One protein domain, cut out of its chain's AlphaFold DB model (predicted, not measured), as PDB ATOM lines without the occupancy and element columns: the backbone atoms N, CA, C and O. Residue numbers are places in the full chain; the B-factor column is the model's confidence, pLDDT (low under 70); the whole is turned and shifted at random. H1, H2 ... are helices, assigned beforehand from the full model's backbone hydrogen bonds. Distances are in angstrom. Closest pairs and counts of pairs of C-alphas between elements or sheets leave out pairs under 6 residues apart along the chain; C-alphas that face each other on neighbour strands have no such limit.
ATOM      1  N   ASP A  81     346.300   8.611 241.541       89.69
ATOM      2  CA  ASP A  81     346.863   8.813 242.881       89.69
ATOM      3  C   ASP A  81     345.756   8.885 243.943       89.69
ATOM      4  O   ASP A  81     345.861   8.246 244.981       89.69
ATOM      5  N   MET A  82     344.642   9.560 243.635       91.31
ATOM      6  CA  MET A  82     343.459   9.581 244.502       91.31
ATOM      7  C   MET A  82     342.903   8.167 244.728       91.31
ATOM      8  O   MET A  82     342.518   7.819 245.839       91.31
ATOM      9  N   ALA A  83     342.900   7.307 243.703       92.88
ATOM     10  CA  ALA A  83     342.476   5.922 243.877       92.88
ATOM     11  C   ALA A  83     343.463   5.121 244.742       92.88
ATOM     12  O   ALA A  83     343.024   4.254 245.492       92.88
ATOM     13  N   ILE A  84     344.772   5.408 244.690       91.62
ATOM     14  CA  ILE A  84     345.748   4.831 245.632       91.62
ATOM     15  C   ILE A  84     345.419   5.274 247.062       91.62
ATOM     16  O   ILE A  84     345.328   4.428 247.949       91.62
ATOM     17  N   ASP A  85     345.179   6.568 247.275       92.88
ATOM     18  CA  ASP A  85     344.824   7.124 248.583       92.88
ATOM     19  C   ASP A  85     343.545   6.480 249.144       92.88
ATOM     20  O   ASP A  85     343.501   6.069 250.303       92.88
ATOM     21  N   LEU A  86     342.518   6.286 248.312       94.38
ATOM     22  CA  LEU A  86     341.294   5.581 248.704       94.38
ATOM     23  C   LEU A  86     341.561   4.111 249.069       94.38
ATOM     24  O   LEU A  86     340.988   3.602 250.031       94.38
ATOM     25  N   ARG A  87     342.454   3.420 248.348       93.75
ATOM     26  CA  ARG A  87     342.851   2.037 248.676       93.75
ATOM     27  C   ARG A  87     343.607   1.957 250.000       93.75
ATOM     28  O   ARG A  87     343.392   0.998 250.737       93.75
ATOM     29  N   LEU A  88     344.440   2.953 250.310       91.69
ATOM     30  CA  LEU A  88     345.103   3.090 251.612       91.69
ATOM     31  C   LEU A  88     344.094   3.312 252.748       91.69
ATOM     32  O   LEU A  88     344.310   2.830 253.854       91.69
ATOM     33  N   LEU A  89     342.978   3.985 252.462       93.44
ATOM     34  CA  LEU A  89     341.854   4.196 253.381       93.44
ATOM     35  C   LEU A  89     340.844   3.032 253.396       93.44
ATOM     36  O   LEU A  89     339.687   3.224 253.762       93.44
ATOM     37  N   GLY A  90     341.240   1.844 252.931       92.81
ATOM     38  CA  GLY A  90     340.423   0.633 253.015       92.81
ATOM     39  C   GLY A  90     339.303   0.516 251.974       92.81
ATOM     40  O   GLY A  90     338.559  -0.468 251.991       92.81
ATOM     41  N   VAL A  91     339.161   1.463 251.039       95.38
ATOM     42  CA  VAL A  91     338.103   1.407 250.015       95.38
ATOM     43  C   VAL A  91     338.307   0.184 249.110       95.38
ATOM     44  O   VAL A  91     339.416  -0.030 248.603       95.38
ATOM     45  N   PRO A  92     337.269  -0.638 248.852       93.00
ATOM     46  CA  PRO A  92     337.365  -1.782 247.946       93.00
ATOM     47  C   PRO A  92     337.860  -1.399 246.543       93.00
ATOM     48  O   PRO A  92     337.477  -0.363 246.005       93.00
ATOM     49  N   ARG A  93     338.679  -2.257 245.910       90.81
ATOM     50  CA  ARG A  93     339.320  -1.975 244.605       90.81
ATOM     51  C   ARG A  93     338.342  -1.479 243.541       90.81
ATOM     52  O   ARG A  93     338.615  -0.479 242.889       90.81
ATOM     53  N   ASN A  94     337.205  -2.155 243.405       91.44
ATOM     54  CA  ASN A  94     336.201  -1.834 242.389       91.44
ATOM     55  C   ASN A  94     335.469  -0.507 242.651       91.44
ATOM     56  O   ASN A  94     334.877   0.037 241.729       91.44
ATOM     57  N   ALA A  95     335.511   0.014 243.880       94.69
ATOM     58  CA  ALA A  95     334.932   1.308 244.234       94.69
ATOM     59  C   ALA A  95     335.965   2.445 244.199       94.69
ATOM     60  O   ALA A  95     335.592   3.597 244.012       94.69
ATOM     61  N   ALA A  96     337.260   2.139 244.343       94.94
ATOM     62  CA  ALA A  96     338.307   3.147 244.492       94.94
ATOM     63  C   ALA A  96     338.483   4.045 243.257       94.94
ATOM     64  O   ALA A  96     338.568   5.258 243.413       94.94
ATOM     65  N   GLN A  97     338.528   3.484 242.041       93.69
ATOM     66  CA  GLN A  97     338.668   4.310 240.833       93.69
ATOM     67  C   GLN A  97     337.405   5.145 240.547       93.69
ATOM     68  O   GLN A  97     337.551   6.354 240.413       93.69
ATOM     69  N   PRO A  98     336.180   4.579 240.547       94.75
ATOM     70  CA  PRO A  98     334.977   5.382 240.320       94.75
ATOM     71  C   PRO A  98     334.768   6.480 241.374       94.75
ATOM     72  O   PRO A  98     334.369   7.592 241.040       94.75
ATOM     73  N   LEU A  99     335.093   6.214 242.646       95.44
ATOM     74  CA  LEU A  99     335.072   7.248 243.685       95.44
ATOM     75  C   LEU A  99     336.143   8.313 243.472       95.44
ATOM     76  O   LEU A  99     335.871   9.484 243.705       95.44
ATOM     77  N   ALA A 100     337.348   7.938 243.039       94.44
ATOM     78  CA  ALA A 100     338.382   8.913 242.714       94.44
ATOM     79  C   ALA A 100     337.928   9.854 241.592       94.44
ATOM     80  O   ALA A 100     338.144  11.057 241.697       94.44
ATOM     81  N   ASP A 101     337.274   9.315 240.562       94.00
ATOM     82  CA  ASP A 101     336.756  10.095 239.439       94.00
ATOM     83  C   ASP A 101     335.611  11.020 239.902       94.00
ATOM     84  O   ASP A 101     335.628  12.213 239.613       94.00
ATOM     85  N   TYR A 102     334.690  10.516 240.736       94.69
ATOM     86  CA  TYR A 102     333.621  11.312 241.362       94.69
ATOM     87  C   TYR A 102     334.143  12.445 242.262       94.69
ATOM     88  O   TYR A 102     333.578  13.538 242.312       94.69
ATOM     89  N   LEU A 103     335.213  12.185 243.011       92.69
ATOM     90  CA  LEU A 103     335.831  13.159 243.909       92.69
ATOM     91  C   LEU A 103     336.716  14.160 243.163       92.69
ATOM     92  O   LEU A 103     336.906  15.266 243.658       92.69
ATOM     93  N   ALA A 104     337.239  13.814 241.984       89.19
ATOM     94  CA  ALA A 104     338.023  14.734 241.160       89.19
ATOM     95  C   ALA A 104     337.185  15.917 240.643       89.19
ATOM     96  O   ALA A 104     337.724  16.996 240.413       89.19
ATOM     97  N   GLU A 105     335.869  15.729 240.508       86.62
ATOM     98  CA  GLU A 105     334.909  16.791 240.178       86.62
ATOM     99  C   GLU A 105     334.590  17.705 241.377       86.62
ATOM    100  O   GLU A 105     333.923  18.729 241.226       86.62
ATOM    101  N   GLN A 106     335.063  17.357 242.577       84.00
ATOM    102  CA  GLN A 106     334.790  18.067 243.822       84.00
ATOM    103  C   GLN A 106     336.052  18.744 244.359       84.00
ATOM    104  O   GLN A 106     337.180  18.292 244.157       84.00
ATOM    105  N   THR A 107     335.885  19.837 245.104       77.38
ATOM    106  CA  THR A 107     337.001  20.462 245.825       77.38
ATOM    107  C   THR A 107     337.320  19.652 247.080       77.38
ATOM    108  O   THR A 107     336.866  19.970 248.178       77.38
ATOM    109  N   VAL A 108     338.091  18.578 246.915       79.44
ATOM    110  CA  VAL A 108     338.602  17.774 248.030       79.44
ATOM    111  C   VAL A 108     339.927  18.363 248.501       79.44
ATOM    112  O   VAL A 108     340.826  18.627 247.702       79.44
ATOM    113  N   GLY A 109     340.054  18.594 249.808       75.06
ATOM    114  CA  GLY A 109     341.310  19.062 250.387       75.06
ATOM    115  C   GLY A 109     342.434  18.035 250.217       75.06
ATOM    116  O   GLY A 109     342.207  16.831 250.102       75.06
ATOM    117  N   GLY A 110     343.677  18.513 250.202       79.88
ATOM    118  CA  GLY A 110     344.842  17.646 250.042       79.88
ATOM    119  C   GLY A 110     345.059  16.694 251.225       79.88
ATOM    120  O   GLY A 110     344.860  17.054 252.388       79.88
ATOM    121  N   GLY A 111     345.545  15.488 250.923       86.19
ATOM    122  CA  GLY A 111     346.045  14.519 251.901       86.19
ATOM    123  C   GLY A 111     344.997  13.564 252.487       86.19
ATOM    124  O   GLY A 111     343.797  13.837 252.520       86.19
ATOM    125  N   LEU A 112     345.481  12.432 253.016       88.69
ATOM    126  CA  LEU A 112     344.656  11.298 253.463       88.69
ATOM    127  C   LEU A 112     343.591  11.669 254.501       88.69
ATOM    128  O   LEU A 112     342.485  11.138 254.463       88.69
ATOM    129  N   ARG A 113     343.892  12.594 255.422       89.94
ATOM    130  CA  ARG A 113     342.926  13.024 256.444       89.94
ATOM    131  C   ARG A 113     341.726  13.742 255.824       89.94
ATOM    132  O   ARG A 113     340.601  13.471 256.224       89.94
ATOM    133  N   SER A 114     341.957  14.635 254.859       90.88
ATOM    134  CA  SER A 114     340.875  15.373 254.198       90.88
ATOM    135  C   SER A 114     340.035  14.453 253.313       90.88
ATOM    136  O   SER A 114     338.805  14.514 253.365       90.88
ATOM    137  N   ILE A 115     340.688  13.533 252.597       92.50
ATOM    138  CA  ILE A 115     340.013  12.497 251.808       92.50
ATOM    139  C   ILE A 115     339.150  11.615 252.719       92.50
ATOM    140  O   ILE A 115     337.976  11.415 252.427       92.50
ATOM    141  N   ARG A 116     339.674  11.158 253.866       91.88
ATOM    142  CA  ARG A 116     338.915  10.355 254.841       91.88
ATOM    143  C   ARG A 116     337.685  11.093 255.363       91.88
ATOM    144  O   ARG A 116     336.606  10.509 255.398       91.88
ATOM    145  N   THR A 117     337.836  12.361 255.751       91.81
ATOM    146  CA  THR A 117     336.706  13.182 256.210       91.81
ATOM    147  C   THR A 117     335.641  13.293 255.122       91.81
ATOM    148  O   THR A 117     334.470  13.031 255.386       91.81
ATOM    149  N   THR A 118     336.053  13.602 253.890       93.19
ATOM    150  CA  THR A 118     335.146  13.696 252.737       93.19
ATOM    151  C   THR A 118     334.411  12.376 252.511       93.19
ATOM    152  O   THR A 118     333.186  12.355 252.452       93.19
ATOM    153  N   LEU A 119     335.143  11.260 252.486       93.12
ATOM    154  CA  LEU A 119     334.603   9.917 252.275       93.12
ATOM    155  C   LEU A 119     333.585   9.518 253.353       93.12
ATOM    156  O   LEU A 119     332.552   8.933 253.036       93.12
ATOM    157  N   SER A 120     333.850   9.870 254.617       91.44
ATOM    158  CA  SER A 120     332.929   9.613 255.734       91.44
ATOM    159  C   SER A 120     331.636  10.429 255.664       91.44
ATOM    160  O   SER A 120     330.623  10.000 256.211       91.44
ATOM    161  N   GLY A 121     331.663  11.575 254.978       92.31
ATOM    162  CA  GLY A 121     330.500  12.435 254.762       92.31
ATOM    163  C   GLY A 121     329.628  12.036 253.569       92.31
ATOM    164  O   GLY A 121     328.515  12.542 253.456       92.31
ATOM    165  N   LEU A 122     330.099  11.143 252.691       94.81
ATOM    166  CA  LEU A 122     329.332  10.696 251.526       94.81
ATOM    167  C   LEU A 122     328.136   9.830 251.938       94.81
ATOM    168  O   LEU A 122     328.248   8.917 252.760       94.81
ATOM    169  N   THR A 123     326.993  10.080 251.309       95.56
ATOM    170  CA  THR A 123     325.747   9.328 251.492       95.56
ATOM    171  C   THR A 123     325.699   8.079 250.612       95.56
ATOM    172  O   THR A 123     326.460   7.945 249.653       95.56
ATOM    173  N   ASP A 124     324.757   7.176 250.881       95.44
ATOM    174  CA  ASP A 124     324.484   6.022 250.015       95.44
ATOM    175  C   ASP A 124     324.203   6.454 248.563       95.44
ATOM    176  O   ASP A 124     324.642   5.797 247.618       95.44
ATOM    177  N   ALA A 125     323.534   7.599 248.375       96.81
ATOM    178  CA  ALA A 125     323.253   8.162 247.058       96.81
ATOM    179  C   ALA A 125     324.529   8.633 246.339       96.81
ATOM    180  O   ALA A 125     324.651   8.429 245.132       96.81
ATOM    181  N   ASP A 126     325.496   9.201 247.065       96.69
ATOM    182  CA  ASP A 126     326.800   9.581 246.508       96.69
ATOM    183  C   ASP A 126     327.579   8.349 246.043       96.69
ATOM    184  O   ASP A 126     328.098   8.316 244.929       96.69
ATOM    185  N   TRP A 127     327.609   7.297 246.864       97.12
ATOM    186  CA  TRP A 127     328.267   6.040 246.505       97.12
ATOM    187  C   TRP A 127     327.575   5.349 245.332       97.12
ATOM    188  O   TRP A 127     328.253   4.817 244.452       97.12
ATOM    189  N   GLN A 128     326.242   5.381 245.278       97.44
ATOM    190  CA  GLN A 128     325.487   4.870 244.137       97.44
ATOM    191  C   GLN A 128     325.752   5.684 242.866       97.44
ATOM    192  O   GLN A 128     325.864   5.110 241.785       97.44
ATOM    193  N   ARG A 129     325.877   7.009 242.977       96.69
ATOM    194  CA  ARG A 129     326.199   7.880 241.843       96.69
ATOM    195  C   ARG A 129     327.611   7.631 241.321       96.69
ATOM    196  O   ARG A 129     327.795   7.577 240.111       96.69
ATOM    197  N   ALA A 130     328.578   7.464 242.217       95.88
ATOM    198  CA  ALA A 130     329.975   7.251 241.860       95.88
ATOM    199  C   ALA A 130     330.237   5.843 241.304       95.88
ATOM    200  O   ALA A 130     330.915   5.687 240.296       95.88
ATOM    201  N   VAL A 131     329.719   4.804 241.966       95.88
ATOM    202  CA  VAL A 131     330.085   3.397 241.700       95.88
ATOM    203  C   VAL A 131     328.980   2.633 240.954       95.88
ATOM    204  O   VAL A 131     329.212   1.538 240.442       95.88
ATOM    205  N   GLY A 132     327.769   3.185 240.877       95.69
ATOM    206  CA  GLY A 132     326.590   2.515 240.334       95.69
ATOM    207  C   GLY A 132     325.800   1.733 241.395       95.69
ATOM    208  O   GLY A 132     325.990   1.938 242.594       95.69
ATOM    209  N   PRO A 133     324.916   0.799 240.992       95.69
ATOM    210  CA  PRO A 133     323.985   0.112 241.900       95.69
ATOM    211  C   PRO A 133     324.642  -0.606 243.091       95.69
ATOM    212  O   PRO A 133     324.037  -0.734 244.151       95.69
ATOM    213  N   SER A 134     325.891  -1.049 242.935       94.56
ATOM    214  CA  SER A 134     326.663  -1.718 243.992       94.56
ATOM    215  C   SER A 134     327.336  -0.753 244.979       94.56
ATOM    216  O   SER A 134     327.955  -1.204 245.943       94.56
ATOM    217  N   GLY A 135     327.246   0.560 244.757       96.56
ATOM    218  CA  GLY A 135     327.887   1.592 245.572       96.56
ATOM    219  C   GLY A 135     327.573   1.504 247.067       96.56
ATOM    220  O   GLY A 135     328.517   1.387 247.851       96.56
ATOM    221  N   PRO A 136     326.292   1.464 247.481       96.38
ATOM    222  CA  PRO A 136     325.926   1.335 248.896       96.38
ATOM    223  C   PRO A 136     326.493   0.065 249.551       96.38
ATOM    224  O   PRO A 136     326.935   0.080 250.699       96.38
ATOM    225  N   THR A 137     326.568  -1.040 248.803       96.06
ATOM    226  CA  THR A 137     327.189  -2.285 249.278       96.06
ATOM    227  C   THR A 137     328.680  -2.097 249.551       96.06
ATOM    228  O   THR A 137     329.176  -2.527 250.596       96.06
ATOM    229  N   TYR A 138     329.405  -1.427 248.650       96.06
ATOM    230  CA  TYR A 138     330.818  -1.113 248.864       96.06
ATOM    231  C   TYR A 138     331.033  -0.135 250.018       96.06
ATOM    232  O   TYR A 138     331.980  -0.320 250.782       96.06
ATOM    233  N   GLN A 139     330.146   0.847 250.193       96.38
ATOM    234  CA  GLN A 139     330.192   1.765 251.327       96.38
ATOM    235  C   GLN A 139     330.040   1.024 252.649       96.38
ATOM    236  O   GLN A 139     330.802   1.257 253.584       96.38
ATOM    237  N   LYS A 140     329.069   0.110 252.730       94.88
ATOM    238  CA  LYS A 140     328.846  -0.709 253.920       94.88
ATOM    239  C   LYS A 140     330.064  -1.575 254.230       94.88
ATOM    240  O   LYS A 140     330.507  -1.610 255.373       94.88
ATOM    241  N   ALA A 141     330.630  -2.233 253.217       93.81
ATOM    242  CA  ALA A 141     331.853  -3.016 253.379       93.81
ATOM    243  C   ALA A 141     333.020  -2.151 253.885       93.81
ATOM    244  O   ALA A 141     333.716  -2.544 254.816       93.81
ATOM    245  N   TRP A 142     333.199  -0.957 253.317       95.31
ATOM    246  CA  TRP A 142     334.217  -0.002 253.749       95.31
ATOM    247  C   TRP A 142     334.013   0.462 255.198       95.31
ATOM    248  O   TRP A 142     334.951   0.406 255.988       95.31
ATOM    249  N   LYS A 143     332.785   0.843 255.580       93.19
ATOM    250  CA  LYS A 143     332.443   1.239 256.957       93.19
ATOM    251  C   LYS A 143     332.797   0.145 257.965       93.19
ATOM    252  O   LYS A 143     333.416   0.444 258.979       93.19
ATOM    253  N   ILE A 144     332.487  -1.116 257.646       91.94
ATOM    254  CA  ILE A 144     332.846  -2.272 258.480       91.94
ATOM    255  C   ILE A 144     334.369  -2.397 258.634       91.94
ATOM    256  O   ILE A 144     334.848  -2.582 259.750       91.94
ATOM    257  N   LEU A 145     335.129  -2.283 257.539       87.56
ATOM    258  CA  LEU A 145     336.596  -2.378 257.567       87.56
ATOM    259  C   LEU A 145     337.245  -1.249 258.380       87.56
ATOM    260  O   LEU A 145     338.243  -1.481 259.054       87.56
ATOM    261  N   GLU A 146     336.661  -0.051 258.347       87.56
ATOM    262  CA  GLU A 146     337.151   1.127 259.073       87.56
ATOM    263  C   GLU A 146     336.599   1.257 260.505       87.56
ATOM    264  O   GLU A 146     336.959   2.194 261.218       87.56
ATOM    265  N   GLY A 147     335.734   0.337 260.942       85.75
ATOM    266  CA  GLY A 147     335.159   0.341 262.291       85.75
ATOM    267  C   GLY A 147     334.040   1.364 262.518       85.75
ATOM    268  O   GLY A 147     333.761   1.712 263.664       85.75
ATOM    269  N   TYR A 148     333.388   1.849 261.459       80.25
ATOM    270  CA  TYR A 148     332.172   2.657 261.575       80.25
ATOM    271  C   TYR A 148     330.967   1.720 261.758       80.25
ATOM    272  O   TYR A 148     330.616   0.979 260.838       80.25
ATOM    273  N   SER A 149     330.377   1.723 262.957       57.53
ATOM    274  CA  SER A 149     329.179   0.945 263.318       57.53
ATOM    275  C   SER A 149     327.893   1.576 262.801       57.53
ATOM    276  O   SER A 149     327.708   2.780 263.098       57.53
TER     277      SER A 149
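AT A GLANCE: This is residues 81 to 149 of the 149 residues of an uncharacterized protein of Labrenzia alba (UniProt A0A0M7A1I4). Five short helices cross one another in a compact cluster: H1 and H2 make a splayed hairpin, H3 crosses near H1, and H4 packs on H2's other side and turns into H5. The printed part has 69 residues, all helix by class. Its radius of gyration of the C-alphas is 10.6 A, its spans 26, 23 and 19 A.

HOW THE PARTS SIT: Start with the hairpin of H1, residues 81 to 88, and H2, residues 93 to 104: they touch at a steep tilt of 45 degrees, closest at C-alphas 83 and 96, 5.0 A. H3, residues 112 to 121, only just touches H1, with 3 pairs of C-alphas within 8 A, the closest 85 and 112, 6.4 A. H4, residues 124 to 131, touches H2 about perpendicular at 81 degrees, closest at C-alphas 99 and 130, 5.4 A. H5, residues 135 to 145, touches H4 at C-alphas 128 and 135, the closest, 4.3 A. Within H2, 6 of 8 O i to N i+4 pairs are within hydrogen-bond range.

IN THESE COORDINATES: Find C-alpha 81 at (346.863, 8.813, 242.881), where H1 begins; H2 runs 17.1 A, H5 15.3 A to C-alpha 145 at (336.596, -2.378, 257.567).

THE WHOLE: The printed part has no cut; residue 149 has pLDDT under 70.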